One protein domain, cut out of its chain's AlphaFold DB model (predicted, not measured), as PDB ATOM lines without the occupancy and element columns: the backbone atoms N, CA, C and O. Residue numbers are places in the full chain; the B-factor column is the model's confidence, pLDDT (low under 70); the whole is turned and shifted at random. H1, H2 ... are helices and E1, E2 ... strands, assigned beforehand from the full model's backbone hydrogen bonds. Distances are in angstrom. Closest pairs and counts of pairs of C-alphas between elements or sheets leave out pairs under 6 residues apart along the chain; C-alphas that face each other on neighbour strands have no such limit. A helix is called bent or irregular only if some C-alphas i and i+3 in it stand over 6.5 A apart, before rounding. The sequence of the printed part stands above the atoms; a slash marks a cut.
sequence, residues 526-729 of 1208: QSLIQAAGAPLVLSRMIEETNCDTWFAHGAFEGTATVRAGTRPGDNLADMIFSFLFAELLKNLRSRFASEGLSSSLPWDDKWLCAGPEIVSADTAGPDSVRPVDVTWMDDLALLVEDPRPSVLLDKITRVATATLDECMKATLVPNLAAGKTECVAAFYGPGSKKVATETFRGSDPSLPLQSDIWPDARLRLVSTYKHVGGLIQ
ATOM      1  N   GLN A 526      40.516  64.187 153.345       52.75
ATOM      2  CA  GLN A 526      40.365  64.180 154.808       52.75
ATOM      3  C   GLN A 526      39.658  65.437 155.325       52.75
ATOM      4  O   GLN A 526      40.023  66.560 154.974       52.75
ATOM      5  N   SER A 527      38.705  65.234 156.243       61.72
ATOM      6  CA  SER A 527      38.024  66.294 156.998       61.72
ATOM      7  C   SER A 527      39.028  67.164 157.764       61.72
ATOM      8  O   SER A 527      39.802  66.660 158.582       61.72
ATOM      9  N   LEU A 528      38.988  68.486 157.552       63.47
ATOM     10  CA  LEU A 528      39.809  69.456 158.297       63.47
ATOM     11  C   LEU A 528      39.533  69.404 159.807       63.47
ATOM     12  O   LEU A 528      40.440  69.591 160.616       63.47
ATOM     13  N   ILE A 529      38.291  69.101 160.184       66.44
ATOM     14  CA  ILE A 529      37.850  68.997 161.578       66.44
ATOM     15  C   ILE A 529      38.497  67.775 162.236       66.44
ATOM     16  O   ILE A 529      39.041  67.867 163.337       66.44
ATOM     17  N   GLN A 530      38.528  66.645 161.528       68.12
ATOM     18  CA  GLN A 530      39.216  65.441 161.988       68.12
ATOM     19  C   GLN A 530      40.739  65.637 162.038       68.12
ATOM     20  O   GLN A 530      41.382  65.217 162.999       68.12
ATOM     21  N   ALA A 531      41.318  66.323 161.048       65.12
ATOM     22  CA  ALA A 531      42.743  66.658 161.028       65.12
ATOM     23  C   ALA A 531      43.161  67.560 162.208       65.12
ATOM     24  O   ALA A 531      44.300  67.474 162.667       65.12
ATOM     25  N   ALA A 532      42.245  68.374 162.741       65.38
ATOM     26  CA  ALA A 532      42.456  69.159 163.959       65.38
ATOM     27  C   ALA A 532      42.271  68.364 165.267       65.38
ATOM     28  O   ALA A 532      42.365  68.939 166.349       65.38
ATOM     29  N   GLY A 533      42.038  67.050 165.191       67.69
ATOM     30  CA  GLY A 533      41.925  66.168 166.354       67.69
ATOM     31  C   GLY A 533      40.501  65.971 166.870       67.69
ATOM     32  O   GLY A 533      40.323  65.393 167.944       67.69
ATOM     33  N   ALA A 534      39.479  66.419 166.133       66.75
ATOM     34  CA  ALA A 534      38.100  66.144 166.507       66.75
ATOM     35  C   ALA A 534      37.779  64.640 166.404       66.75
ATOM     36  O   ALA A 534      38.227  63.968 165.467       66.75
ATOM     37  N   PRO A 535      36.945  64.103 167.313       74.56
ATOM     38  CA  PRO A 535      36.427  62.749 167.184       74.56
ATOM     39  C   PRO A 535      35.676  62.543 165.864       74.56
ATOM     40  O   PRO A 535      34.972  63.440 165.397       74.56
ATOM     41  N   LEU A 536      35.754  61.329 165.310       72.19
ATOM     42  CA  LEU A 536      35.079  60.966 164.057       72.19
ATOM     43  C   LEU A 536      33.575  61.275 164.097       72.19
ATOM     44  O   LEU A 536      33.039  61.819 163.136       72.19
ATOM     45  N   VAL A 537      32.920  61.005 165.231       72.38
ATOM     46  CA  VAL A 537      31.494  61.304 165.425       72.38
ATOM     47  C   VAL A 537      31.177  62.791 165.270       72.38
ATOM     48  O   VAL A 537      30.191  63.137 164.634       72.38
ATOM     49  N   LEU A 538      32.026  63.688 165.780       69.75
ATOM     50  CA  LEU A 538      31.804  65.128 165.655       69.75
ATOM     51  C   LEU A 538      31.950  65.578 164.199       69.75
ATOM     52  O   LEU A 538      31.161  66.394 163.729       69.75
ATOM     53  N   SER A 539      32.920  65.011 163.475       70.69
ATOM     54  CA  SER A 539      33.071  65.262 162.040       70.69
ATOM     55  C   SER A 539      31.834  64.804 161.260       70.69
ATOM     56  O   SER A 539      31.336  65.574 160.448       70.69
ATOM     57  N   ARG A 540      31.302  63.606 161.550       70.62
ATOM     58  CA  ARG A 540      30.077  63.072 160.921       70.62
ATOM     59  C   ARG A 540      28.841  63.901 161.249       70.62
ATOM     60  O   ARG A 540      28.055  64.204 160.365       70.62
ATOM     61  N   MET A 541      28.693  64.338 162.500       71.69
ATOM     62  CA  MET A 541      27.601  65.232 162.891       71.69
ATOM     63  C   MET A 541      27.661  66.553 162.119       71.69
ATOM     64  O   MET A 541      26.634  67.053 161.671       71.69
ATOM     65  N   ILE A 542      28.845  67.144 161.959       70.56
ATOM     66  CA  ILE A 542      28.987  68.397 161.209       70.56
ATOM     67  C   ILE A 542      28.706  68.176 159.721       70.56
ATOM     68  O   ILE A 542      28.022  68.996 159.117       70.56
ATOM     69  N   GLU A 543      29.169  67.066 159.157       70.38
ATOM     70  CA  GLU A 543      28.877  66.651 157.784       70.38
ATOM     71  C   GLU A 543      27.365  66.483 157.560       70.38
ATOM     72  O   GLU A 543      26.788  67.232 156.778       70.38
ATOM     73  N   GLU A 544      26.687  65.639 158.343       71.44
ATOM     74  CA  GLU A 544      25.235  65.413 158.247       71.44
ATOM     75  C   GLU A 544      24.416  66.688 158.503       71.44
ATOM     76  O   GLU A 544      23.364  66.888 157.904       71.44
ATOM     77  N   THR A 545      24.901  67.594 159.360       69.06
ATOM     78  CA  THR A 545      24.226  68.883 159.592       69.06
ATOM     79  C   THR A 545      24.319  69.810 158.376       69.06
ATOM     80  O   THR A 545      23.501  70.722 158.253       69.06
ATOM     81  N   ASN A 546      25.294  69.623 157.489       66.38
ATOM     82  CA  ASN A 546      25.461  70.436 156.283       66.38
ATOM     83  C   ASN A 546      25.029  69.712 154.996       66.38
ATOM     84  O   ASN A 546      24.950  70.355 153.952       66.38
ATOM     85  N   CYS A 547      24.684  68.424 155.067       65.69
ATOM     86  CA  CYS A 547      24.085  67.678 153.961       65.69
ATOM     87  C   CYS A 547      22.602  68.035 153.771       65.69
ATOM     88  O   CYS A 547      21.863  68.212 154.740       65.69
ATOM     89  N   ASP A 548      22.177  68.140 152.506       61.97
ATOM     90  CA  ASP A 548      20.777  68.284 152.066       61.97
ATOM     91  C   ASP A 548      19.961  69.337 152.831       61.97
ATOM     92  O   ASP A 548      18.772  69.180 153.127       61.97
ATOM     93  N   THR A 549      20.614  70.452 153.163       64.25
ATOM     94  CA  THR A 549      19.951  71.538 153.881       64.25
ATOM     95  C   THR A 549      18.904  72.208 152.993       64.25
ATOM     96  O   THR A 549      19.106  72.418 151.798       64.25
ATOM     97  N   TRP A 550      17.752  72.544 153.567       68.88
ATOM     98  CA  TRP A 550      16.639  73.162 152.853       68.88
ATOM     99  C   TRP A 550      16.019  74.286 153.681       68.88
ATOM    100  O   TRP A 550      16.141  74.312 154.908       68.88
ATOM    101  N   PHE A 551      15.348  75.220 153.013       65.56
ATOM    102  CA  PHE A 551      14.518  76.239 153.651       65.56
ATOM    103  C   PHE A 551      13.154  76.328 152.964       65.56
ATOM    104  O   PHE A 551      13.026  76.076 151.766       65.56
ATOM    105  N   ALA A 552      12.126  76.675 153.736       67.69
ATOM    106  CA  ALA A 552      10.792  76.957 153.218       67.69
ATOM    107  C   ALA A 552      10.551  78.470 153.181       67.69
ATOM    108  O   ALA A 552      10.880  79.187 154.128       67.69
ATOM    109  N   HIS A 553       9.959  78.948 152.093       60.25
ATOM    110  CA  HIS A 553       9.484  80.315 151.926       60.25
ATOM    111  C   HIS A 553       7.947  80.340 151.981       60.25
ATOM    112  O   HIS A 553       7.281  79.526 151.341       60.25
ATOM    113  N   GLY A 554       7.381  81.280 152.748       58.34
ATOM    114  CA  GLY A 554       5.936  81.364 152.998       58.34
ATOM    115  C   GLY A 554       5.434  80.318 154.002       58.34
ATOM    116  O   GLY A 554       6.221  79.681 154.701       58.34
ATOM    117  N   ALA A 555       4.114  80.128 154.087       55.09
ATOM    118  CA  ALA A 555       3.497  79.058 154.880       55.09
ATOM    119  C   ALA A 555       3.623  77.696 154.161       55.09
ATOM    120  O   ALA A 555       2.621  77.034 153.916       55.09
ATOM    121  N   PHE A 556       4.860  77.301 153.825       52.22
ATOM    122  CA  PHE A 556       5.235  76.066 153.114       52.22
ATOM    123  C   PHE A 556       4.908  76.004 151.606       52.22
ATOM    124  O   PHE A 556       4.984  74.932 151.017       52.22
ATOM    125  N   GLU A 557       4.613  77.130 150.948       52.25
ATOM    126  CA  GLU A 557       4.271  77.163 149.509       52.25
ATOM    127  C   GLU A 557       5.479  76.968 148.568       52.25
ATOM    128  O   GLU A 557       5.298  76.677 147.386       52.25
ATOM    129  N   GLY A 558       6.714  77.078 149.072       56.06
ATOM    130  CA  GLY A 558       7.919  76.751 148.309       56.06
ATOM    131  C   GLY A 558       9.063  76.267 149.196       56.06
ATOM    132  O   GLY A 558       9.446  76.944 150.148       56.06
ATOM    133  N   THR A 559       9.625  75.103 148.872       65.81
ATOM    134  CA  THR A 559      10.833  74.551 149.505       65.81
ATOM    135  C   THR A 559      12.021  74.673 148.558       65.81
ATOM    136  O   THR A 559      11.921  74.288 147.394       65.81
ATOM    137  N   ALA A 560      13.154  75.160 149.054       62.78
ATOM    138  CA  ALA A 560      14.404  75.248 148.308       62.78
ATOM    139  C   ALA A 560      15.503  74.451 149.017       62.78
ATOM    140  O   ALA A 560      15.705  74.599 150.220       62.78
ATOM    141  N   THR A 561      16.222  73.616 148.267       65.81
ATOM    142  CA  THR A 561      17.424  72.912 148.737       65.81
ATOM    143  C   THR A 561      18.659  73.771 148.489       65.81
ATOM    144  O   THR A 561      18.864  74.250 147.371       65.81
ATOM    145  N   VAL A 562      19.508  73.919 149.496       61.47
ATOM    146  CA  VAL A 562      20.779  74.638 149.416       61.47
ATOM    147  C   VAL A 562      21.836  73.677 148.876       61.47
ATOM    148  O   VAL A 562      22.142  72.663 149.495       61.47
ATOM    149  N   ARG A 563      22.376  73.982 147.690       56.72
ATOM    150  CA  ARG A 563      23.395  73.153 147.015       56.72
ATOM    151  C   ARG A 563      24.836  73.589 147.291       56.72
ATOM    152  O   ARG A 563      25.756  72.860 146.942       56.72
ATOM    153  N   ALA A 564      25.028  74.778 147.855       55.62
ATOM    154  CA  ALA A 564      26.333  75.336 148.185       55.62
ATOM    155  C   ALA A 564      26.204  76.333 149.342       55.62
ATOM    156  O   ALA A 564      25.192  77.027 149.451       55.62
ATOM    157  N   GLY A 565      27.250  76.422 150.165       56.28
ATOM    158  CA  GLY A 565      27.296  77.300 151.332       56.28
ATOM    159  C   GLY A 565      26.739  76.666 152.607       56.28
ATOM    160  O   GLY A 565      26.178  75.573 152.608       56.28
ATOM    161  N   THR A 566      26.943  77.360 153.720       60.81
ATOM    162  CA  THR A 566      26.372  77.014 155.023       60.81
ATOM    163  C   THR A 566      25.012  77.695 155.192       60.81
ATOM    164  O   THR A 566      24.713  78.684 154.525       60.81
ATOM    165  N   ARG A 567      24.151  77.171 156.077       62.12
ATOM    166  CA  ARG A 567      22.813  77.740 156.311       62.12
ATOM    167  C   ARG A 567      22.901  79.171 156.877       62.12
ATOM    168  O   ARG A 567      23.375  79.322 158.006       62.12
ATOM    169  N   PRO A 568      22.400  80.207 156.173       49.22
ATOM    170  CA  PRO A 568      22.402  81.573 156.692       49.22
ATOM    171  C   PRO A 568      21.558  81.682 157.968       49.22
ATOM    172  O   PRO A 568      20.426  81.199 158.016       49.22
ATOM    173  N   GLY A 569      22.106  82.310 159.012       57.69
ATOM    174  CA  GLY A 569      21.443  82.466 160.313       57.69
ATOM    175  C   GLY A 569      21.583  81.275 161.274       57.69
ATOM    176  O   GLY A 569      21.057  81.338 162.387       57.69
ATOM    177  N   ASP A 570      22.296  80.210 160.887       66.69
ATOM    178  CA  ASP A 570      22.695  79.136 161.800       66.69
ATOM    179  C   ASP A 570      24.018  79.489 162.503       66.69
ATOM    180  O   ASP A 570      25.040  79.691 161.858       66.69
ATOM    181  N   ASN A 571      24.040  79.503 163.838       65.00
ATOM    182  CA  ASN A 571      25.263  79.778 164.607       65.00
ATOM    183  C   ASN A 571      26.395  78.772 164.311       65.00
ATOM    184  O   ASN A 571      27.568  79.089 164.508       65.00
ATOM    185  N   LEU A 572      26.063  77.547 163.882       66.38
ATOM    186  CA  LEU A 572      27.062  76.541 163.520       66.38
ATOM    187  C   LEU A 572      27.797  76.907 162.220       66.38
ATOM    188  O   LEU A 572      28.984  76.603 162.091       66.38
ATOM    189  N   ALA A 573      27.125  77.594 161.292       65.31
ATOM    190  CA  ALA A 573      27.709  78.057 160.036       65.31
ATOM    191  C   ALA A 573      28.901  78.994 160.282       65.31
ATOM    192  O   ALA A 573      29.985  78.766 159.740       65.31
ATOM    193  N   ASP A 574      28.726  79.981 161.164       68.12
ATOM    194  CA  ASP A 574      29.762  80.962 161.513       68.12
ATOM    195  C   ASP A 574      30.990  80.299 162.151       68.12
ATOM    196  O   ASP A 574      32.137  80.671 161.879       68.12
ATOM    197  N   MET A 575      30.767  79.283 162.993       69.00
ATOM    198  CA  MET A 575      31.845  78.524 163.633       69.00
ATOM    199  C   MET A 575      32.641  77.696 162.619       69.00
ATOM    200  O   MET A 575      33.871  77.684 162.676       69.00
ATOM    201  N   ILE A 576      31.953  77.023 161.690       68.75
ATOM    202  CA  ILE A 576      32.594  76.221 160.639       68.75
ATOM    203  C   ILE A 576      33.415  77.121 159.715       68.75
ATOM    204  O   ILE A 576      34.576  76.809 159.440       68.75
ATOM    205  N   PHE A 577      32.855  78.255 159.287       72.69
ATOM    206  CA  PHE A 577      33.578  79.224 158.467       72.69
ATOM    207  C   PHE A 577      34.814  79.764 159.196       72.69
ATOM    208  O   PHE A 577      35.912  79.740 158.646       72.69
ATOM    209  N   SER A 578      34.667  80.169 160.462       74.56
ATOM    210  CA  SER A 578      35.786  80.671 161.272       74.56
ATOM    211  C   SER A 578      36.909  79.639 161.412       74.56
ATOM    212  O   SER A 578      38.087  79.991 161.353       74.56
ATOM    213  N   PHE A 579      36.561  78.359 161.574       72.19
ATOM    214  CA  PHE A 579      37.529  77.267 161.650       72.19
ATOM    215  C   PHE A 579      38.257  77.047 160.313       72.19
ATOM    216  O   PHE A 579      39.486  76.961 160.291       72.19
ATOM    217  N   LEU A 580      37.518  77.014 159.197       72.50
ATOM    218  CA  LEU A 580      38.088  76.925 157.849       72.50
ATOM    219  C   LEU A 580      39.053  78.088 157.580       72.50
ATOM    220  O   LEU A 580      40.184  77.880 157.136       72.50
ATOM    221  N   PHE A 581      38.620  79.311 157.887       77.69
ATOM    222  CA  PHE A 581      39.400  80.516 157.643       77.69
ATOM    223  C   PHE A 581      40.656  80.575 158.522       77.69
ATOM    224  O   PHE A 581      41.716  80.985 158.055       77.69
ATOM    225  N   ALA A 582      40.597  80.082 159.764       78.56
ATOM    226  CA  ALA A 582      41.767  79.984 160.635       78.56
ATOM    227  C   ALA A 582      42.869  79.072 160.060       78.56
ATOM    228  O   ALA A 582      44.052  79.423 160.126       78.56
ATOM    229  N   GLU A 583      42.510  77.932 159.460       74.19
ATOM    230  CA  GLU A 583      43.484  77.042 158.811       74.19
ATOM    231  C   GLU A 583      44.054  77.670 157.526       74.19
ATOM    232  O   GLU A 583      45.254  77.566 157.262       74.19
ATOM    233  N   LEU A 584      43.234  78.402 156.763       81.44
ATOM    234  CA  LEU A 584      43.699  79.189 155.616       81.44
ATOM    235  C   LEU A 584      44.724  80.252 156.041       81.44
ATOM    236  O   LEU A 584      45.803  80.336 155.451       81.44
ATOM    237  N   LEU A 585      44.437  81.026 157.092       84.81
ATOM    238  CA  LEU A 585      45.353  82.051 157.605       84.81
ATOM    239  C   LEU A 585      46.664  81.444 158.109       84.81
ATOM    240  O   LEU A 585      47.737  82.001 157.880       84.81
ATOM    241  N   LYS A 586      46.613  80.271 158.747       82.94
ATOM    242  CA  LYS A 586      47.813  79.531 159.150       82.94
ATOM    243  C   LYS A 586      48.684  79.168 157.944       82.94
ATOM    244  O   LYS A 586      49.889  79.417 157.982       82.94
ATOM    245  N   ASN A 587      48.086  78.660 156.865       83.56
ATOM    246  CA  ASN A 587      48.808  78.352 155.627       83.56
ATOM    247  C   ASN A 587      49.413  79.611 154.991       83.56
ATOM    248  O   ASN A 587      50.579  79.591 154.595       83.56
ATOM    249  N   LEU A 588      48.671  80.723 154.965       88.12
ATOM    250  CA  LEU A 588      49.178  82.006 154.469       88.12
ATOM    251  C   LEU A 588      50.364  82.516 155.282       88.12
ATOM    252  O   LEU A 588      51.397  82.856 154.708       88.12
ATOM    253  N   ARG A 589      50.265  82.511 156.615       88.81
ATOM    254  CA  ARG A 589      51.360  82.922 157.507       88.81
ATOM    255  C   ARG A 589      52.610  82.070 157.282       88.81
ATOM    256  O   ARG A 589      53.705  82.622 157.169       88.81
ATOM    257  N   SER A 590      52.463  80.748 157.161       88.31
ATOM    258  CA  SER A 590      53.576  79.841 156.846       88.31
ATOM    259  C   SER A 590      54.184  80.124 155.470       88.31
ATOM    260  O   SER A 590      55.410  80.212 155.353       88.31
ATOM    261  N   ARG A 591      53.352  80.327 154.443       88.75
ATOM    262  CA  ARG A 591      53.802  80.645 153.084       88.75
ATOM    263  C   ARG A 591      54.559  81.971 153.053       88.75
ATOM    264  O   ARG A 591      55.694  82.005 152.583       88.75
ATOM    265  N   PHE A 592      54.008  83.028 153.648       92.19
ATOM    266  CA  PHE A 592      54.669  84.332 153.713       92.19
ATOM    267  C   PHE A 592      55.989  84.285 154.480       92.19
ATOM    268  O   PHE A 592      56.955  84.917 154.055       92.19
ATOM    269  N   ALA A 593      56.060  83.514 155.567       88.88
ATOM    270  CA  ALA A 593      57.304  83.326 156.300       88.88
ATOM    271  C   ALA A 593      58.367  82.616 155.445       88.88
ATOM    272  O   ALA A 593      59.518  83.045 155.430       88.88
ATOM    273  N   SER A 594      57.983  81.566 154.709       89.50
ATOM    274  CA  SER A 594      58.904  80.799 153.857       89.50
ATOM    275  C   SER A 594      59.404  81.585 152.639       89.50
ATOM    276  O   SER A 594      60.552  81.439 152.233       89.50
ATOM    277  N   GLU A 595      58.560  82.462 152.091       89.12
ATOM    278  CA  GLU A 595      58.858  83.263 150.903       89.12
ATOM    279  C   GLU A 595      59.501  84.628 151.219       89.12
ATOM    280  O   GLU A 595      59.789  85.403 150.299       89.12
ATOM    281  N   GLY A 596      59.705  84.948 152.504       87.81
ATOM    282  CA  GLY A 596      60.243  86.239 152.947       87.81
ATOM    283  C   GLY A 596      59.285  87.419 152.733       87.81
ATOM    284  O   GLY A 596      59.726  88.554 152.552       87.81
ATOM    285  N   LEU A 597      57.975  87.161 152.717       89.69
ATOM    286  CA  LEU A 597      56.931  88.160 152.478       89.69
ATOM    287  C   LEU A 597      56.386  88.798 153.764       89.69
ATOM    288  O   LEU A 597      55.795  89.873 153.695       89.69
ATOM    289  N   SER A 598      56.593  88.186 154.931       88.75
ATOM    290  CA  SER A 598      56.123  88.743 156.205       88.75
ATOM    291  C   SER A 598      56.801  90.075 156.551       88.75
ATOM    292  O   SER A 598      57.982  90.290 156.263       88.75
ATOM    293  N   SER A 599      56.050  90.964 157.196       85.62
ATOM    294  CA  SER A 599      56.585  92.114 157.935       85.62
ATOM    295  C   SER A 599      57.168  91.623 159.263       85.62
ATOM    296  O   SER A 599      56.662  90.651 159.826       85.62
ATOM    297  N   SER A 600      58.249  92.237 159.747       86.06
ATOM    298  CA  SER A 600      58.965  91.770 160.941       86.06
ATOM    299  C   SER A 600      59.273  92.948 161.845       86.06
ATOM    300  O   SER A 600      60.006  93.854 161.454       86.06
ATOM    301  N   LEU A 601      58.754  92.905 163.068       86.50
ATOM    302  CA  LEU A 601      58.977  93.930 164.081       86.50
ATOM    303  C   LEU A 601      59.810  93.363 165.231       86.50
ATOM    304  O   LEU A 601      59.645  92.185 165.560       86.50
ATOM    305  N   PRO A 602      60.689  94.168 165.852       87.25
ATOM    306  CA  PRO A 602      61.399  93.754 167.057       87.25
ATOM    307  C   PRO A 602      60.408  93.453 168.190       87.25
ATOM    308  O   PRO A 602      59.353  94.084 168.280       87.25
ATOM    309  N   TRP A 603      60.756  92.494 169.046       88.62
ATOM    310  CA  TRP A 603      59.934  92.077 170.178       88.62
ATOM    311  C   TRP A 603      60.767  91.728 171.412       88.62
ATOM    312  O   TRP A 603      61.853  91.155 171.318       88.62
ATOM    313  N   ASP A 604      60.210  92.058 172.573       88.38
ATOM    314  CA  ASP A 604      60.638  91.606 173.894       88.38
ATOM    315  C   ASP A 604      59.363  91.370 174.718       88.38
ATOM    316  O   ASP A 604      58.456  92.205 174.710       88.38
ATOM    317  N   ASP A 605      59.277  90.258 175.448       88.75
ATOM    318  CA  ASP A 605      58.112  89.934 176.282       88.75
ATOM    319  C   ASP A 605      57.810  91.011 177.336       88.75
ATOM    320  O   ASP A 605      56.655  91.190 177.733       88.75
ATOM    321  N   LYS A 606      58.817  91.792 177.749       87.75
ATOM    322  CA  LYS A 606      58.641  92.945 178.647       87.75
ATOM    323  C   LYS A 606      57.817  94.065 178.023       87.75
ATOM    324  O   LYS A 606      57.305  94.903 178.755       87.75
ATOM    325  N   TRP A 607      57.694  94.113 176.696       88.75
ATOM    326  CA  TRP A 607      56.902  95.127 175.997       88.75
ATOM    327  C   TRP A 607      55.402  94.850 176.086       88.75
ATOM    328  O   TRP A 607      54.583  95.741 175.833       88.75
ATOM    329  N   LEU A 608      55.020  93.628 176.466       90.69
ATOM    330  CA  LEU A 608      53.629  93.247 176.627       90.69
ATOM    331  C   LEU A 608      52.973  94.078 177.733       90.69
ATOM    332  O   LEU A 608      53.292  93.952 178.910       90.69
ATOM    333  N   CYS A 609      51.993  94.893 177.347       91.31
ATOM    334  CA  CYS A 609      51.331  95.842 178.243       91.31
ATOM    335  C   CYS A 609      52.239  96.935 178.832       91.31
ATOM    336  O   CYS A 609      51.815  97.624 179.755       91.31
ATOM    337  N   ALA A 610      53.439  97.137 178.290       91.00
ATOM    338  CA  ALA A 610      54.353  98.189 178.721       91.00
ATOM    339  C   ALA A 610      53.890  99.590 178.302       91.00
ATOM    340  O   ALA A 610      53.282  99.773 177.244       91.00
ATOM    341  N   GLY A 611      54.223 100.582 179.127       89.12
ATOM    342  CA  GLY A 611      53.999 101.993 178.828       89.12
ATOM    343  C   GLY A 611      54.946 102.543 177.757       89.12
ATOM    344  O   GLY A 611      55.911 101.879 177.371       89.12
ATOM    345  N   PRO A 612      54.706 103.780 177.287       86.00
ATOM    346  CA  PRO A 612      55.507 104.407 176.232       86.00
ATOM    347  C   PRO A 612      56.978 104.664 176.616       86.00
ATOM    348  O   PRO A 612      57.792 104.910 175.733       86.00
ATOM    349  N   GLU A 613      57.327 104.625 177.906       78.69
ATOM    350  CA  GLU A 613      58.667 104.962 178.418       78.69
ATOM    351  C   GLU A 613      59.670 103.790 178.354       78.69
ATOM    352  O   GLU A 613      60.875 104.013 178.429       78.69
ATOM    353  N   ILE A 614      59.199 102.548 178.178       68.44
ATOM    354  CA  ILE A 614      60.039 101.336 178.253       68.44
ATOM    355  C   ILE A 614      60.887 101.115 176.989       68.44
ATOM    356  O   ILE A 614      61.977 100.549 177.072       68.44
ATOM    357  N   VAL A 615      60.427 101.567 175.817       64.50
ATOM    358  CA  VAL A 615      61.117 101.326 174.538       64.50
ATOM    359  C   VAL A 615      61.889 102.576 174.110       64.50
ATOM    360  O   VAL A 615      61.336 103.483 173.480       64.50
ATOM    361  N   SER A 616      63.194 102.626 174.405       57.59
ATOM    362  CA  SER A 616      64.075 103.624 173.781       57.59
ATOM    363  C   SER A 616      64.193 103.340 172.276       57.59
ATOM    364  O   SER A 616      64.022 102.205 171.832       57.59
ATOM    365  N   ALA A 617      64.458 104.365 171.457       50.69
ATOM    366  CA  ALA A 617      64.614 104.208 170.002       50.69
ATOM    367  C   ALA A 617      65.716 103.208 169.592       50.69
ATOM    368  O   ALA A 617      65.665 102.693 168.479       50.69
ATOM    369  N   ASP A 618      66.628 102.880 170.512       50.62
ATOM    370  CA  ASP A 618      67.821 102.071 170.262       50.62
ATOM    371  C   ASP A 618      67.733 100.641 170.828       50.62
ATOM    372  O   ASP A 618      68.653  99.844 170.641       50.62
ATOM    373  N   THR A 619      66.645 100.279 171.523       57.62
ATOM    374  CA  THR A 619      66.512  98.931 172.102       57.62
ATOM    375  C   THR A 619      65.941  97.967 171.061       57.62
ATOM    376  O   THR A 619      64.726  97.819 170.931       57.62
ATOM    377  N   ALA A 620      66.810  97.305 170.294       61.12
ATOM    378  CA  ALA A 620      66.405  96.147 169.505       61.12
ATOM    379  C   ALA A 620      66.044  95.005 170.469       61.12
ATOM    380  O   ALA A 620      66.906  94.523 171.205       61.12
ATOM    381  N   GLY A 621      64.770  94.606 170.500       64.12
ATOM    382  CA  GLY A 621      64.351  93.404 171.218       64.12
ATOM    383  C   GLY A 621      65.116  92.170 170.709       64.12
ATOM    384  O   GLY A 621      65.514  92.149 169.539       64.12
ATOM    385  N   PRO A 622      65.367  91.162 171.563       69.94
ATOM    386  CA  PRO A 622      66.099  89.956 171.170       69.94
ATOM    387  C   PRO A 622      65.343  89.121 170.127       69.94
ATOM    388  O   PRO A 622      65.972  88.421 169.335       69.94
ATOM    389  N   ASP A 623      64.013  89.225 170.114       83.75
ATOM    390  CA  ASP A 623      63.129  88.449 169.258       83.75
ATOM    391  C   ASP A 623      62.447  89.322 168.200       83.75
ATOM    392  O   ASP A 623      62.598  90.546 168.140       83.75
ATOM    393  N   SER A 624      61.676  88.675 167.328       85.25
ATOM    394  CA  SER A 624      60.841  89.364 166.349       85.25
ATOM    395  C   SER A 624      59.458  88.742 166.268       85.25
ATOM    396  O   SER A 624      59.311  87.519 166.310       85.25
ATOM    397  N   VAL A 625      58.450  89.592 166.105       88.69
ATOM    398  CA  VAL A 625      57.082  89.182 165.787       88.69
ATOM    399  C   VAL A 625      56.752  89.539 164.348       88.69
ATOM    400  O   VAL A 625      57.330  90.460 163.762       88.69
ATOM    401  N   ARG A 626      55.818  88.792 163.762       88.38
ATOM    402  CA  ARG A 626      55.437  88.925 162.353       88.38
ATOM    403  C   ARG A 626      53.946  89.224 162.240       88.38
ATOM    404  O   ARG A 626      53.187  88.312 161.916       88.38
ATOM    405  N   PRO A 627      53.516  90.473 162.499       83.38
ATOM    406  CA  PRO A 627      52.138  90.870 162.258       83.38
ATOM    407  C   PRO A 627      51.863  90.781 160.754       83.38
ATOM    408  O   PRO A 627      52.384  91.567 159.962       83.38
ATOM    409  N   VAL A 628      51.088  89.775 160.362       81.69
ATOM    410  CA  VAL A 628      50.763  89.495 158.959       81.69
ATOM    411  C   VAL A 628      49.354  89.965 158.624       81.69
ATOM    412  O   VAL A 628      49.155  90.641 157.615       81.69
ATOM    413  N   ASP A 629      48.385  89.610 159.464       87.38
ATOM    414  CA  ASP A 629      46.968  89.757 159.170       87.38
ATOM    415  C   ASP A 629      46.162  90.273 160.370       87.38
ATOM    416  O   ASP A 629      46.555  90.153 161.532       87.38
ATOM    417  N   VAL A 630      45.020  90.877 160.060       87.00
ATOM    418  CA  VAL A 630      43.927  91.174 160.984       87.00
ATOM    419  C   VAL A 630      42.648  90.747 160.283       87.00
ATOM    420  O   VAL A 630      42.419  91.132 159.142       87.00
ATOM    421  N   THR A 631      41.816  89.949 160.944       87.12
ATOM    422  CA  THR A 631      40.586  89.407 160.352       87.12
ATOM    423  C   THR A 631      39.376  89.685 161.236       87.12
ATOM    424  O   THR A 631      39.458  89.634 162.468       87.12
ATOM    425  N   TRP A 632      38.251  89.978 160.593       86.00
ATOM    426  CA  TRP A 632      36.920  89.942 161.174       86.00
ATOM    427  C   TRP A 632      36.019  89.129 160.242       86.00
ATOM    428  O   TRP A 632      35.606  89.634 159.207       86.00
ATOM    429  N   MET A 633      35.719  87.879 160.597       81.38
ATOM    430  CA  MET A 633      35.040  86.944 159.689       81.38
ATOM    431  C   MET A 633      35.751  86.879 158.320       81.38
ATOM    432  O   MET A 633      36.914  86.488 158.251       81.38
ATOM    433  N   ASP A 634      35.059  87.256 157.252       82.56
ATOM    434  CA  ASP A 634      35.490  87.301 155.858       82.56
ATOM    435  C   ASP A 634      36.244  88.594 155.481       82.56
ATOM    436  O   ASP A 634      36.930  88.636 154.458       82.56
ATOM    437  N   ASP A 635      36.189  89.631 156.321       87.94
ATOM    438  CA  ASP A 635      37.001  90.839 156.171       87.94
ATOM    439  C   ASP A 635      38.451  90.555 156.611       87.94
ATOM    440  O   ASP A 635      38.758  90.462 157.804       87.94
ATOM    441  N   LEU A 636      39.377  90.466 155.653       90.75
ATOM    442  CA  LEU A 636      40.808  90.249 155.886       90.75
ATOM    443  C   LEU A 636      41.615  91.507 155.558       90.75
ATOM    444  O   LEU A 636      41.596  91.988 154.432       90.75
ATOM    445  N   ALA A 637      42.396  92.010 156.510       91.81
ATOM    446  CA  ALA A 637      43.388  93.055 156.293       91.81
ATOM    447  C   ALA A 637      44.807  92.484 156.410       91.81
ATOM    448  O   ALA A 637      45.155  91.874 157.418       91.81
ATOM    449  N   LEU A 638      45.640  92.711 155.398       92.25
ATOM    450  CA  LEU A 638      47.017  92.223 155.321       92.25
ATOM    451  C   LEU A 638      48.009  93.382 155.416       92.25
ATOM    452  O   LEU A 638      47.882  94.378 154.697       92.25
ATOM    453  N   LEU A 639      49.013  93.242 156.282       89.81
ATOM    454  CA  LEU A 639      50.081  94.224 156.457       89.81
ATOM    455  C   LEU A 639      51.286  93.875 155.576       89.81
ATOM    456  O   LEU A 639      51.905  92.826 155.737       89.81
ATOM    457  N   VAL A 640      51.672  94.799 154.695       90.56
ATOM    458  CA  VAL A 640      52.830  94.653 153.807       90.56
ATOM    459  C   VAL A 640      53.767  95.844 153.973       90.56
ATOM    460  O   VAL A 640      53.369  96.997 153.811       90.56
ATOM    461  N   GLU A 641      55.043  95.582 154.247       88.94
ATOM    462  CA  GLU A 641      56.057  96.636 154.308       88.94
ATOM    463  C   GLU A 641      57.356  96.274 153.580       88.94
ATOM    464  O   GLU A 641      57.737  95.104 153.514       88.94
ATOM    465  N   ASP A 642      58.048  97.277 153.037       88.00
ATOM    466  CA  ASP A 642      59.421  97.148 152.525       88.00
ATOM    467  C   ASP A 642      60.158  98.494 152.659       88.00
ATOM    468  O   ASP A 642      59.569  99.538 152.383       88.00
ATOM    469  N   PRO A 643      61.446  98.537 153.038       85.12
ATOM    470  CA  PRO A 643      62.199  99.790 153.114       85.12
ATOM    471  C   PRO A 643      62.383 100.511 151.775       85.12
ATOM    472  O   PRO A 643      62.716 101.700 151.761       85.12
ATOM    473  N   ARG A 644      62.175  99.832 150.642       85.81
ATOM    474  CA  ARG A 644      62.391 100.372 149.298       85.81
ATOM    475  C   ARG A 644      61.054 100.546 148.567       85.81
ATOM    476  O   ARG A 644      60.400  99.551 148.249       85.81
ATOM    477  N   PRO A 645      60.681 101.783 148.167       85.38
ATOM    478  CA  PRO A 645      59.448 102.026 147.414       85.38
ATOM    479  C   PRO A 645      59.324 101.210 146.128       85.38
ATOM    480  O   PRO A 645      58.225 100.827 145.748       85.38
ATOM    481  N   SER A 646      60.450 100.946 145.460       81.69
ATOM    482  CA  SER A 646      60.486 100.203 144.201       81.69
ATOM    483  C   SER A 646      60.200  98.709 144.360       81.69
ATOM    484  O   SER A 646      59.772  98.086 143.399       81.69
ATOM    485  N   VAL A 647      60.451  98.134 145.541       89.00
ATOM    486  CA  VAL A 647      60.248  96.699 145.818       89.00
ATOM    487  C   VAL A 647      58.889  96.446 146.466       89.00
ATOM    488  O   VAL A 647      58.314  95.377 146.289       89.00
ATOM    489  N   LEU A 648      58.327  97.449 147.148       90.50
ATOM    490  CA  LEU A 648      57.031  97.328 147.811       90.50
ATOM    491  C   LEU A 648      55.917  96.856 146.862       90.50
ATOM    492  O   LEU A 648      55.139  95.991 147.240       90.50
ATOM    493  N   LEU A 649      55.846  97.385 145.635       90.44
ATOM    494  CA  LEU A 649      54.819  96.986 144.662       90.44
ATOM    495  C   LEU A 649      54.913  95.504 144.275       90.44
ATOM    496  O   LEU A 649      53.890  94.828 144.219       90.44
ATOM    497  N   ASP A 650      56.127  94.997 144.057       91.31
ATOM    498  CA  ASP A 650      56.363  93.576 143.773       91.31
ATOM    499  C   ASP A 650      55.936  92.705 144.963       91.31
ATOM    500  O   ASP A 650      55.207  91.725 144.805       91.31
ATOM    501  N   LYS A 651      56.293  93.131 146.181       92.44
ATOM    502  CA  LYS A 651      55.885  92.458 147.417       92.44
ATOM    503  C   LYS A 651      54.359  92.424 147.579       92.44
ATOM    504  O   LYS A 651      53.826  91.372 147.918       92.44
ATOM    505  N   ILE A 652      53.653  93.526 147.293       93.75
ATOM    506  CA  ILE A 652      52.177  93.574 147.298       93.75
ATOM    507  C   ILE A 652      51.613  92.552 146.312       93.75
ATOM    508  O   ILE A 652      50.751  91.767 146.696       93.75
ATOM    509  N   THR A 653      52.103  92.534 145.069       93.75
ATOM    510  CA  THR A 653      51.633  91.597 144.041       93.75
ATOM    511  C   THR A 653      51.813  90.148 144.484       93.75
ATOM    512  O   THR A 653      50.885  89.353 144.351       93.75
ATOM    513  N   ARG A 654      52.968  89.802 145.065       93.75
ATOM    514  CA  ARG A 654      53.250  88.445 145.560       93.75
ATOM    515  C   ARG A 654      52.356  88.049 146.736       93.75
ATOM    516  O   ARG A 654      51.795  86.958 146.717       93.75
ATOM    517  N   VAL A 655      52.170  88.935 147.718       93.81
ATOM    518  CA  VAL A 655      51.266  88.700 148.861       93.81
ATOM    519  C   VAL A 655      49.823  88.531 148.385       93.81
ATOM    520  O   VAL A 655      49.155  87.574 148.776       93.81
ATOM    521  N   ALA A 656      49.348  89.415 147.509       93.56
ATOM    522  CA  ALA A 656      47.999  89.361 146.956       93.56
ATOM    523  C   ALA A 656      47.758  88.082 146.141       93.56
ATOM    524  O   ALA A 656      46.737  87.427 146.322       93.56
ATOM    525  N   THR A 657      48.723  87.699 145.301       93.06
ATOM    526  CA  THR A 657      48.671  86.469 144.495       93.06
ATOM    527  C   THR A 657      48.622  85.234 145.390       93.06
ATOM    528  O   THR A 657      47.741  84.398 145.234       93.06
ATOM    529  N   ALA A 658      49.509  85.145 146.386       91.44
ATOM    530  CA  ALA A 658      49.505  84.032 147.328       91.44
ATOM    531  C   ALA A 658      48.195  83.957 148.130       91.44
ATOM    532  O   ALA A 658      47.670  82.865 148.329       91.44
ATOM    533  N   THR A 659      47.637  85.103 148.531       92.06
ATOM    534  CA  THR A 659      46.337  85.170 149.220       92.06
ATOM    535  C   THR A 659      45.203  84.671 148.333       92.06
ATOM    536  O   THR A 659      44.421  83.823 148.761       92.06
ATOM    537  N   LEU A 660      45.144  85.152 147.088       90.50
ATOM    538  CA  LEU A 660      44.170  84.723 146.089       90.50
ATOM    539  C   LEU A 660      44.255  83.209 145.859       90.50
ATOM    540  O   LEU A 660      43.242  82.524 145.947       90.50
ATOM    541  N   ASP A 661      45.460  82.681 145.644       86.69
ATOM    542  CA  ASP A 661      45.670  81.254 145.401       86.69
ATOM    543  C   ASP A 661      45.209  80.385 146.578       86.69
ATOM    544  O   ASP A 661      44.576  79.357 146.353       86.69
ATOM    545  N   GLU A 662      45.523  80.756 147.827       83.94
ATOM    546  CA  GLU A 662      45.080  79.973 148.994       83.94
ATOM    547  C   GLU A 662      43.562  80.038 149.196       83.94
ATOM    548  O   GLU A 662      42.960  79.020 149.535       83.94
ATOM    549  N   CYS A 663      42.925  81.187 148.934       83.88
ATOM    550  CA  CYS A 663      41.462  81.288 148.955       83.88
ATOM    551  C   CYS A 663      40.843  80.355 147.912       83.88
ATOM    552  O   CYS A 663      40.004  79.522 148.250       83.88
ATOM    553  N   MET A 664      41.340  80.408 146.674       80.06
ATOM    554  CA  MET A 664      40.847  79.567 145.586       80.06
ATOM    555  C   MET A 664      41.042  78.070 145.866       80.06
ATOM    556  O   MET A 664      40.142  77.276 145.599       80.06
ATOM    557  N   LYS A 665      42.177  77.666 146.459       72.81
ATOM    558  CA  LYS A 665      42.411  76.275 146.904       72.81
ATOM    559  C   LYS A 665      41.425  75.830 147.983       72.81
ATOM    560  O   LYS A 665      41.059  74.661 148.018       72.81
ATOM    561  N   ALA A 666      41.001  76.751 148.845       68.50
ATOM    562  CA  ALA A 666      39.976  76.518 149.855       68.50
ATOM    563  C   ALA A 666      38.545  76.661 149.304       68.50
ATOM    564  O   ALA A 666      37.597  76.667 150.086       68.50
ATOM    565  N   THR A 667      38.370  76.784 147.981       70.06
ATOM    566  CA  THR A 667      37.081  77.032 147.307       70.06
ATOM    567  C   THR A 667      36.375  78.318 147.758       70.06
ATOM    568  O   THR A 667      35.168  78.464 147.592       70.06
ATOM    569  N   LEU A 668      37.138  79.274 148.297       75.62
ATOM    570  CA  LEU A 668      36.682  80.614 148.652       75.62
ATOM    571  C   LEU A 668      37.079  81.592 147.553       75.62
ATOM    572  O   LEU A 668      38.232  81.627 147.122       75.62
ATOM    573  N   VAL A 669      36.135  82.422 147.132       77.81
ATOM    574  CA  VAL A 669      36.350  83.362 146.034       77.81
ATOM    575  C   VAL A 669      36.458  84.781 146.578       77.81
ATOM    576  O   VAL A 669      35.467  85.319 147.075       77.81
ATOM    577  N   PRO A 670      37.625  85.434 146.456       84.19
ATOM    578  CA  PRO A 670      37.747  86.851 146.770       84.19
ATOM    579  C   PRO A 670      36.965  87.724 145.784       84.19
ATOM    580  O   PRO A 670      37.109  87.580 144.568       84.19
ATOM    581  N   ASN A 671      36.197  88.689 146.295       86.88
ATOM    582  CA  ASN A 671      35.505  89.653 145.442       86.88
ATOM    583  C   ASN A 671      36.452  90.799 145.038       86.88
ATOM    584  O   ASN A 671      36.720  91.699 145.836       86.88
ATOM    585  N   LEU A 672      36.936  90.784 143.789       87.50
ATOM    586  CA  LEU A 672      37.829  91.808 143.214       87.50
ATOM    587  C   LEU A 672      37.094  93.058 142.674       87.50
ATOM    588  O   LEU A 672      37.698  93.901 142.001       87.50
ATOM    589  N   ALA A 673      35.792  93.204 142.941       85.44
ATOM    590  CA  ALA A 673      35.035  94.398 142.581       85.44
ATOM    591  C   ALA A 673      35.490  95.641 143.372       85.44
ATOM    592  O   ALA A 673      36.065  95.559 144.459       85.44
ATOM    593  N   ALA A 674      35.212  96.824 142.816       86.12
ATOM    594  CA  ALA A 674      35.534  98.093 143.467       86.12
ATOM    595  C   ALA A 674      34.815  98.223 144.821       86.12
ATOM    596  O   ALA A 674      33.629  97.919 144.940       86.12
ATOM    597  N   GLY A 675      35.537  98.707 145.830       85.19
ATOM    598  CA  GLY A 675      35.065  98.811 147.212       85.19
ATOM    599  C   GLY A 675      35.010  97.493 147.990       85.19
ATOM    600  O   GLY A 675      34.515  97.509 149.115       85.19
ATOM    601  N   LYS A 676      35.492  96.383 147.411       88.12
ATOM    602  CA  LYS A 676      35.566  95.060 148.046       88.12
ATOM    603  C   LYS A 676      37.029  94.674 148.292       88.12
ATOM    604  O   LYS A 676      37.582  95.048 149.314       88.12
ATOM    605  N   THR A 677      37.712  94.015 147.357       91.12
ATOM    606  CA  THR A 677      39.145  93.699 147.511       91.12
ATOM    607  C   THR A 677      40.023  94.773 146.874       91.12
ATOM    608  O   THR A 677      40.133  94.863 145.650       91.12
ATOM    609  N   GLU A 678      40.666  95.599 147.700       93.88
ATOM    610  CA  GLU A 678      41.469  96.741 147.248       93.88
ATOM    611  C   GLU A 678      42.745  96.912 148.088       93.88
ATOM    612  O   GLU A 678      42.869  96.421 149.209       93.88
ATOM    613  N   CYS A 679      43.724  97.642 147.552       93.88
ATOM    614  CA  CYS A 679      44.966  97.960 148.249       93.88
ATOM    615  C   CYS A 679      45.104  99.460 148.498       93.88
ATOM    616  O   CYS A 679      45.034 100.271 147.574       93.88
ATOM    617  N   VAL A 680      45.378  99.824 149.752       92.69
ATOM    618  CA  VAL A 680      45.756 101.186 150.136       92.69
ATOM    619  C   VAL A 680      47.274 101.241 150.280       92.69
ATOM    620  O   VAL A 680      47.837 100.807 151.287       92.69
ATOM    621  N   ALA A 681      47.943 101.795 149.268       89.88
ATOM    622  CA  ALA A 681      49.399 101.921 149.233       89.88
ATOM    623  C   ALA A 681      49.870 103.323 149.653       89.88
ATOM    624  O   ALA A 681      49.382 104.341 149.151       89.88
ATOM    625  N   ALA A 682      50.863 103.383 150.545       89.31
ATOM    626  CA  ALA A 682      51.500 104.615 150.996       89.31
ATOM    627  C   ALA A 682      53.031 104.545 150.840       89.31
ATOM    628  O   ALA A 682      53.714 103.715 151.446       89.31
ATOM    629  N   PHE A 683      53.582 105.460 150.038       88.38
ATOM    630  CA  PHE A 683      55.011 105.514 149.722       88.38
ATOM    631  C   PHE A 683      55.718 106.617 150.514       88.38
ATOM    632  O   PHE A 683      55.305 107.775 150.478       88.38
ATOM    633  N   TYR A 684      56.834 106.273 151.158       82.81
ATOM    634  CA  TYR A 684      57.647 107.187 151.965       82.81
ATOM    635  C   TYR A 684      59.137 107.062 151.624       82.81
ATOM    636  O   TYR A 684      59.570 106.073 151.039       82.81
ATOM    637  N   GLY A 685      59.927 108.079 151.977       82.69
ATOM    638  CA  GLY A 685      61.382 108.079 151.791       82.69
ATOM    639  C   GLY A 685      61.863 108.491 150.388       82.69
ATOM    640  O   GLY A 685      61.068 108.928 149.546       82.69
ATOM    641  N   PRO A 686      63.179 108.407 150.126       83.00
ATOM    642  CA  PRO A 686      63.766 108.766 148.835       83.00
ATOM    643  C   PRO A 686      63.175 107.941 147.682       83.00
ATOM    644  O   PRO A 686      62.992 106.735 147.798       83.00
ATOM    645  N   GLY A 687      62.847 108.588 146.558       82.75
ATOM    646  CA  GLY A 687      62.256 107.922 145.385       82.75
ATOM    647  C   GLY A 687      60.741 107.661 145.459       82.75
ATOM    648  O   GLY A 687      60.131 107.385 144.427       82.75
ATOM    649  N   SER A 688      60.106 107.843 146.623       85.81
ATOM    650  CA  SER A 688      58.660 107.630 146.825       85.81
ATOM    651  C   SER A 688      57.771 108.445 145.884       85.81
ATOM    652  O   SER A 688      56.843 107.901 145.295       85.81
ATOM    653  N   LYS A 689      58.074 109.736 145.678       86.75
ATOM    654  CA  LYS A 689      57.292 110.618 144.790       86.75
ATOM    655  C   LYS A 689      57.260 110.114 143.351       86.75
ATOM    656  O   LYS A 689      56.220 110.198 142.703       86.75
ATOM    657  N   LYS A 690      58.386 109.589 142.857       87.75
ATOM    658  CA  LYS A 690      58.488 109.043 141.501       87.75
ATOM    659  C   LYS A 690      57.604 107.804 141.366       87.75
ATOM    660  O   LYS A 690      56.738 107.792 140.499       87.75
ATOM    661  N   VAL A 691      57.754 106.841 142.281       86.75
ATOM    662  CA  VAL A 691      56.960 105.601 142.297       86.75
ATOM    663  C   VAL A 691      55.471 105.899 142.455       86.75
ATOM    664  O   VAL A 691      54.667 105.380 141.691       86.75
ATOM    665  N   ALA A 692      55.085 106.796 143.365       86.25
ATOM    666  CA  ALA A 692      53.690 107.195 143.540       86.25
ATOM    667  C   ALA A 692      53.110 107.830 142.262       86.25
ATOM    668  O   ALA A 692      52.012 107.480 141.841       86.25
ATOM    669  N   THR A 693      53.865 108.716 141.604       85.94
ATOM    670  CA  THR A 693      53.435 109.361 140.350       85.94
ATOM    671  C   THR A 693      53.348 108.370 139.190       85.94
ATOM    672  O   THR A 693      52.543 108.557 138.289       85.94
ATOM    673  N   GLU A 694      54.197 107.343 139.157       85.75
ATOM    674  CA  GLU A 694      54.138 106.263 138.161       85.75
ATOM    675  C   GLU A 694      52.955 105.327 138.416       85.75
ATOM    676  O   GLU A 694      52.245 104.973 137.480       85.75
ATOM    677  N   THR A 695      52.700 105.003 139.682       84.75
ATOM    678  CA  THR A 695      51.652 104.067 140.109       84.75
ATOM    679  C   THR A 695      50.252 104.651 139.925       84.75
ATOM    680  O   THR A 695      49.371 103.993 139.385       84.75
ATOM    681  N   PHE A 696      50.041 105.906 140.334       86.81
ATOM    682  CA  PHE A 696      48.730 106.571 140.307       86.81
ATOM    683  C   PHE A 696      48.518 107.449 139.061       86.81
ATOM    684  O   PHE A 696      47.706 108.369 139.080       86.81
ATOM    685  N   ARG A 697      49.277 107.209 137.982       81.69
ATOM    686  CA  ARG A 697      49.238 108.032 136.760       81.69
ATOM    687  C   ARG A 697      47.968 107.814 135.919       81.69
ATOM    688  O   ARG A 697      47.589 108.704 135.166       81.69
ATOM    689  N   GLY A 698      47.351 106.634 136.020       75.56
ATOM    690  CA  GLY A 698      46.123 106.264 135.308       75.56
ATOM    691  C   GLY A 698      44.843 106.567 136.096       75.56
ATOM    692  O   GLY A 698      44.890 106.789 137.303       75.56
ATOM    693  N   SER A 699      43.695 106.546 135.413       73.00
ATOM    694  CA  SER A 699      42.370 106.767 136.017       73.00
ATOM    695  C   SER A 699      41.882 105.610 136.903       73.00
ATOM    696  O   SER A 699      41.111 105.860 137.824       73.00
ATOM    697  N   ASP A 700      42.344 104.377 136.656       83.00
ATOM    698  CA  ASP A 700      42.049 103.175 137.459       83.00
ATOM    699  C   ASP A 700      43.355 102.398 137.746       83.00
ATOM    700  O   ASP A 700      43.711 101.456 137.026       83.00
ATOM    701  N   PRO A 701      44.159 102.854 138.724       89.50
ATOM    702  CA  PRO A 701      45.447 102.244 139.025       89.50
ATOM    703  C   PRO A 701      45.246 100.834 139.601       89.50
ATOM    704  O   PRO A 701      44.590 100.652 140.624       89.50
ATOM    705  N   SER A 702      45.817  99.822 138.943       92.25
ATOM    706  CA  SER A 702      45.692  98.409 139.331       92.25
ATOM    707  C   SER A 702      46.976  97.615 139.078       92.25
ATOM    708  O   SER A 702      47.729  97.924 138.151       92.25
ATOM    709  N   LEU A 703      47.206  96.572 139.879       91.38
ATOM    710  CA  LEU A 703      48.317  95.627 139.746       91.38
ATOM    711  C   LEU A 703      47.809  94.283 139.196       91.38
ATOM    712  O   LEU A 703      46.848  93.747 139.749       91.38
ATOM    713  N   PRO A 704      48.414  93.722 138.135       92.00
ATOM    714  CA  PRO A 704      48.100  92.365 137.695       92.00
ATOM    715  C   PRO A 704      48.623  91.345 138.714       92.00
ATOM    716  O   PRO A 704      49.775  91.440 139.143       92.00
ATOM    717  N   LEU A 705      47.785  90.384 139.095       92.19
ATOM    718  CA  LEU A 705      48.153  89.285 139.983       92.19
ATOM    719  C   LEU A 705      48.668  88.114 139.144       92.19
ATOM    720  O   LEU A 705      48.097  87.784 138.111       92.19
ATOM    721  N   GLN A 706      49.768  87.495 139.568       88.31
ATOM    722  CA  GLN A 706      50.433  86.424 138.815       88.31
ATOM    723  C   GLN A 706      49.910  85.049 139.254       88.31
ATOM    724  O   GLN A 706      50.690  84.183 139.638       88.31
ATOM    725  N   SER A 707      48.585  84.877 139.283       85.50
ATOM    726  CA  SER A 707      47.963  83.622 139.720       85.50
ATOM    727  C   SER A 707      47.875  82.623 138.570       85.50
ATOM    728  O   SER A 707      47.334  82.927 137.508       85.50
ATOM    729  N   ASP A 708      48.326  81.392 138.816       80.31
ATOM    730  CA  ASP A 708      48.165  80.267 137.886       80.31
ATOM    731  C   ASP A 708      46.725  79.722 137.846       80.31
ATOM    732  O   ASP A 708      46.422  78.843 137.033       80.31
ATOM    733  N   ILE A 709      45.876  80.147 138.788       76.88
ATOM    734  CA  ILE A 709      44.478  79.715 138.931       76.88
ATOM    735  C   ILE A 709      43.546  80.758 138.307       76.88
ATOM    736  O   ILE A 709      42.585  80.386 137.636       76.88
ATOM    737  N   TRP A 710      43.852  82.049 138.481       81.31
ATOM    738  CA  TRP A 710      43.086  83.167 137.923       81.31
ATOM    739  C   TRP A 710      44.009  84.174 137.205       81.31
ATOM    740  O   TRP A 710      44.370  85.204 137.781       81.31
ATOM    741  N   PRO A 711      44.380  83.910 135.935       81.62
ATOM    742  CA  PRO A 711      45.385  84.701 135.212       81.62
ATOM    743  C   PRO A 711      45.011  86.174 134.987       81.62
ATOM    744  O   PRO A 711      45.884  87.038 134.949       81.62
ATOM    745  N   ASP A 712      43.714  86.471 134.860       86.38
ATOM    746  CA  ASP A 712      43.203  87.825 134.607       86.38
ATOM    747  C   ASP A 712      42.943  88.641 135.887       86.38
ATOM    748  O   ASP A 712      42.427  89.761 135.822       86.38
ATOM    749  N   ALA A 713      43.282  88.110 137.066       88.25
ATOM    750  CA  ALA A 713      43.034  88.787 138.330       88.25
ATOM    751  C   ALA A 713      43.851  90.086 138.449       88.25
ATOM    752  O   ALA A 713      45.067  90.127 138.241       88.25
ATOM    753  N   ARG A 714      43.179  91.182 138.823       91.88
ATOM    754  CA  ARG A 714      43.804  92.495 139.032       91.88
ATOM    755  C   ARG A 714      43.403  93.066 140.381       91.88
ATOM    756  O   ARG A 714      42.228  93.092 140.726       91.88
ATOM    757  N   LEU A 715      44.382  93.593 141.107       93.88
ATOM    758  CA  LEU A 715      44.188  94.265 142.384       93.88
ATOM    759  C   LEU A 715      44.113  95.778 142.179       93.88
ATOM    760  O   LEU A 715      45.069  96.391 141.701       93.88
ATOM    761  N   ARG A 716      42.995  96.395 142.566       93.75
ATOM    762  CA  ARG A 716      42.830  97.853 142.518       93.75
ATOM    763  C   ARG A 716      43.638  98.555 143.605       93.75
ATOM    764  O   ARG A 716      43.686  98.104 144.747       93.75
ATOM    765  N   LEU A 717      44.239  99.688 143.251       92.50
ATOM    766  CA  LEU A 717      44.949 100.571 144.170       92.50
ATOM    767  C   LEU A 717      44.084 101.796 144.473       92.50
ATOM    768  O   LEU A 717      43.704 102.541 143.573       92.50
ATOM    769  N   VAL A 718      43.813 102.055 145.748       91.31
ATOM    770  CA  VAL A 718      42.943 103.153 146.179       91.31
ATOM    771  C   VAL A 718      43.610 104.034 147.226       91.31
ATOM    772  O   VAL A 718      44.461 103.620 148.007       91.31
ATOM    773  N   SER A 719      43.207 105.304 147.258       87.75
ATOM    774  CA  SER A 719      43.694 106.263 148.260       87.75
ATOM    775  C   SER A 719      42.878 106.243 149.553       87.75
ATOM    776  O   SER A 719      43.261 106.860 150.551       87.75
ATOM    777  N   THR A 720      41.696 105.631 149.541       90.06
ATOM    778  CA  THR A 720      40.791 105.561 150.688       90.06
ATOM    779  C   THR A 720      39.936 104.311 150.571       90.06
ATOM    780  O   THR A 720      39.373 104.087 149.508       90.06
ATOM    781  N   TYR A 721      39.814 103.555 151.657       90.56
ATOM    782  CA  TYR A 721      39.047 102.313 151.721       90.56
ATOM    783  C   TYR A 721      38.190 102.279 152.989       90.56
ATOM    784  O   TYR A 721      38.585 102.843 154.012       90.56
ATOM    785  N   LYS A 722      37.013 101.650 152.935       89.69
ATOM    786  CA  LYS A 722      36.122 101.485 154.092       89.69
ATOM    787  C   LYS A 722      36.249 100.057 154.620       89.69
ATOM    788  O   LYS A 722      35.821  99.135 153.948       89.69
ATOM    789  N   HIS A 723      36.765  99.890 155.833       86.31
ATOM    790  CA  HIS A 723      36.972  98.587 156.467       86.31
ATOM    791  C   HIS A 723      36.256  98.525 157.819       86.31
ATOM    792  O   HIS A 723      36.450  99.418 158.647       86.31
ATOM    793  N   VAL A 724      35.395  97.520 158.031       85.06
ATOM    794  CA  VAL A 724      34.617  97.309 159.276       85.06
ATOM    795  C   VAL A 724      33.968  98.614 159.795       85.06
ATOM    796  O   VAL A 724      33.969  98.959 160.980       85.06
ATOM    797  N   GLY A 725      33.454  99.419 158.859       81.81
ATOM    798  CA  GLY A 725      32.786 100.695 159.135       81.81
ATOM    799  C   GLY A 725      33.686 101.932 159.297       81.81
ATOM    800  O   GLY A 725      33.141 103.035 159.335       81.81
ATOM    801  N   GLY A 726      35.015 101.799 159.343       85.69
ATOM    802  CA  GLY A 726      35.963 102.920 159.397       85.69
ATOM    803  C   GLY A 726      36.626 103.224 158.049       85.69
ATOM    804  O   GLY A 726      36.913 102.315 157.276       85.69
ATOM    805  N   LEU A 727      36.886 104.500 157.748       89.50
ATOM    806  CA  LEU A 727      37.659 104.902 156.568       89.50
ATOM    807  C   LEU A 727      39.157 104.940 156.866       89.50
ATOM    808  O   LEU A 727      39.627 105.712 157.703       89.50
ATOM    809  N   ILE A 728      39.911 104.171 156.090       87.94
ATOM    810  CA  ILE A 728      41.368 104.165 156.072       87.94
ATOM    811  C   ILE A 728      41.820 105.018 154.891       87.94
ATOM    812  O   ILE A 728      41.368 104.822 153.766       87.94
ATOM    813  N   GLN A 729      42.707 105.979 155.139       88.12
ATOM    814  CA  GLN A 729      43.265 106.847 154.106       88.12
ATOM    815  C   GLN A 729      44.752 106.548 153.908       88.12
ATOM    816  O   GLN A 729      45.498 106.432 154.882       88.12
TER     817      GLN A 729
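This is residues 526 to 729 of the 1208 residues of the protein "Hypothetical protein" of Symbiodinium necroappetens (UniProt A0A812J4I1). A long helix, H4, packs on two small sheets, the hairpin E5 E6 and the three-stranded sheet E7 E9 E8, while a second long helix, H3, crosses it steeply and reaches out of this body toward H1, H2 and the far hairpin E1 E2. The hairpin E10 E11 packs on E7, H5 sits at the first end of H4, and the hairpin E3 E4 has a long loop of which residues 608 to 613 stick out. The printed part has 204 residues with five named helices and eleven named strands, in the order H1 H2 E1 E2 H3 E3 E4 E5 E6 H4 E7 H5 E8 E9 E10 E11. The sheet E7 E9 E8 is mixed, the four two-stranded sheets are antiparallel, and the class is mixed, helices and strands. The whole is loose, with a radius of gyration of the C-alphas of 21.4 A and spans of 66 by 47 by 33 A.

H1, residues 528 to 531, begins at C-alpha 528 (39.809, 69.456, 158.297). H2 is residues 536 to 546, 15.6 A from first to last C-alpha; E1 is 550 to 553 and E2 558 to 561. H3, residues 571 to 594, measures 35.3 A. E3 is 601 to 603, E4 623 to 625, E5 629 to 632, and E6, 635 to 642, measures 23.6 A. H4, residues 645 to 665, measures 30.9 A and is only just irregular: C-alphas 646 and 649 are 6.53 A apart. E7 is 678 to 682, H5 688 to 695, E8 702 to 704, E9 714 to 718 and E10 720 to 723. E11, 726 to 729, ends at C-alpha 729 (43.265, 106.847, 154.106).

In the sheet E7 E9 E8, E9 is parallel to E7, with N 679 and O 716 at 2.8 A, and forms a hairpin with E8, with N 703 and O 715 at 2.8 A. H4 is on one face of it, making two layers, a helix on a sheet, at a height over the sheet of 8.8 A. The closest C-alphas of E6 and H4, Asp 642 and Leu 648, are 5.3 A apart; in the hairpin E5 E6, N 630 and O 637 are 2.8 A apart. With residues 584 to 592 alone, H3 touches H4 at a steep tilt of 44 degrees, closest at the C-alphas of Leu 588 and Thr 659, 6.8 A. Every O i to N i+4 pair is within hydrogen-bond range in H2 and H5, 19 of 20 in H3 and 15 of 17 in H4; H1 is too short for one.

The C-alphas farthest apart, those of Glu 557 and Asp 618, are 71.3 A apart. The printed part has no cut; the links E3 to E4 and H4 to E7 are long. Mean pLDDT of the printed part is 79.7, and residues 545 to 576 and 614 to 622 are among those under 70.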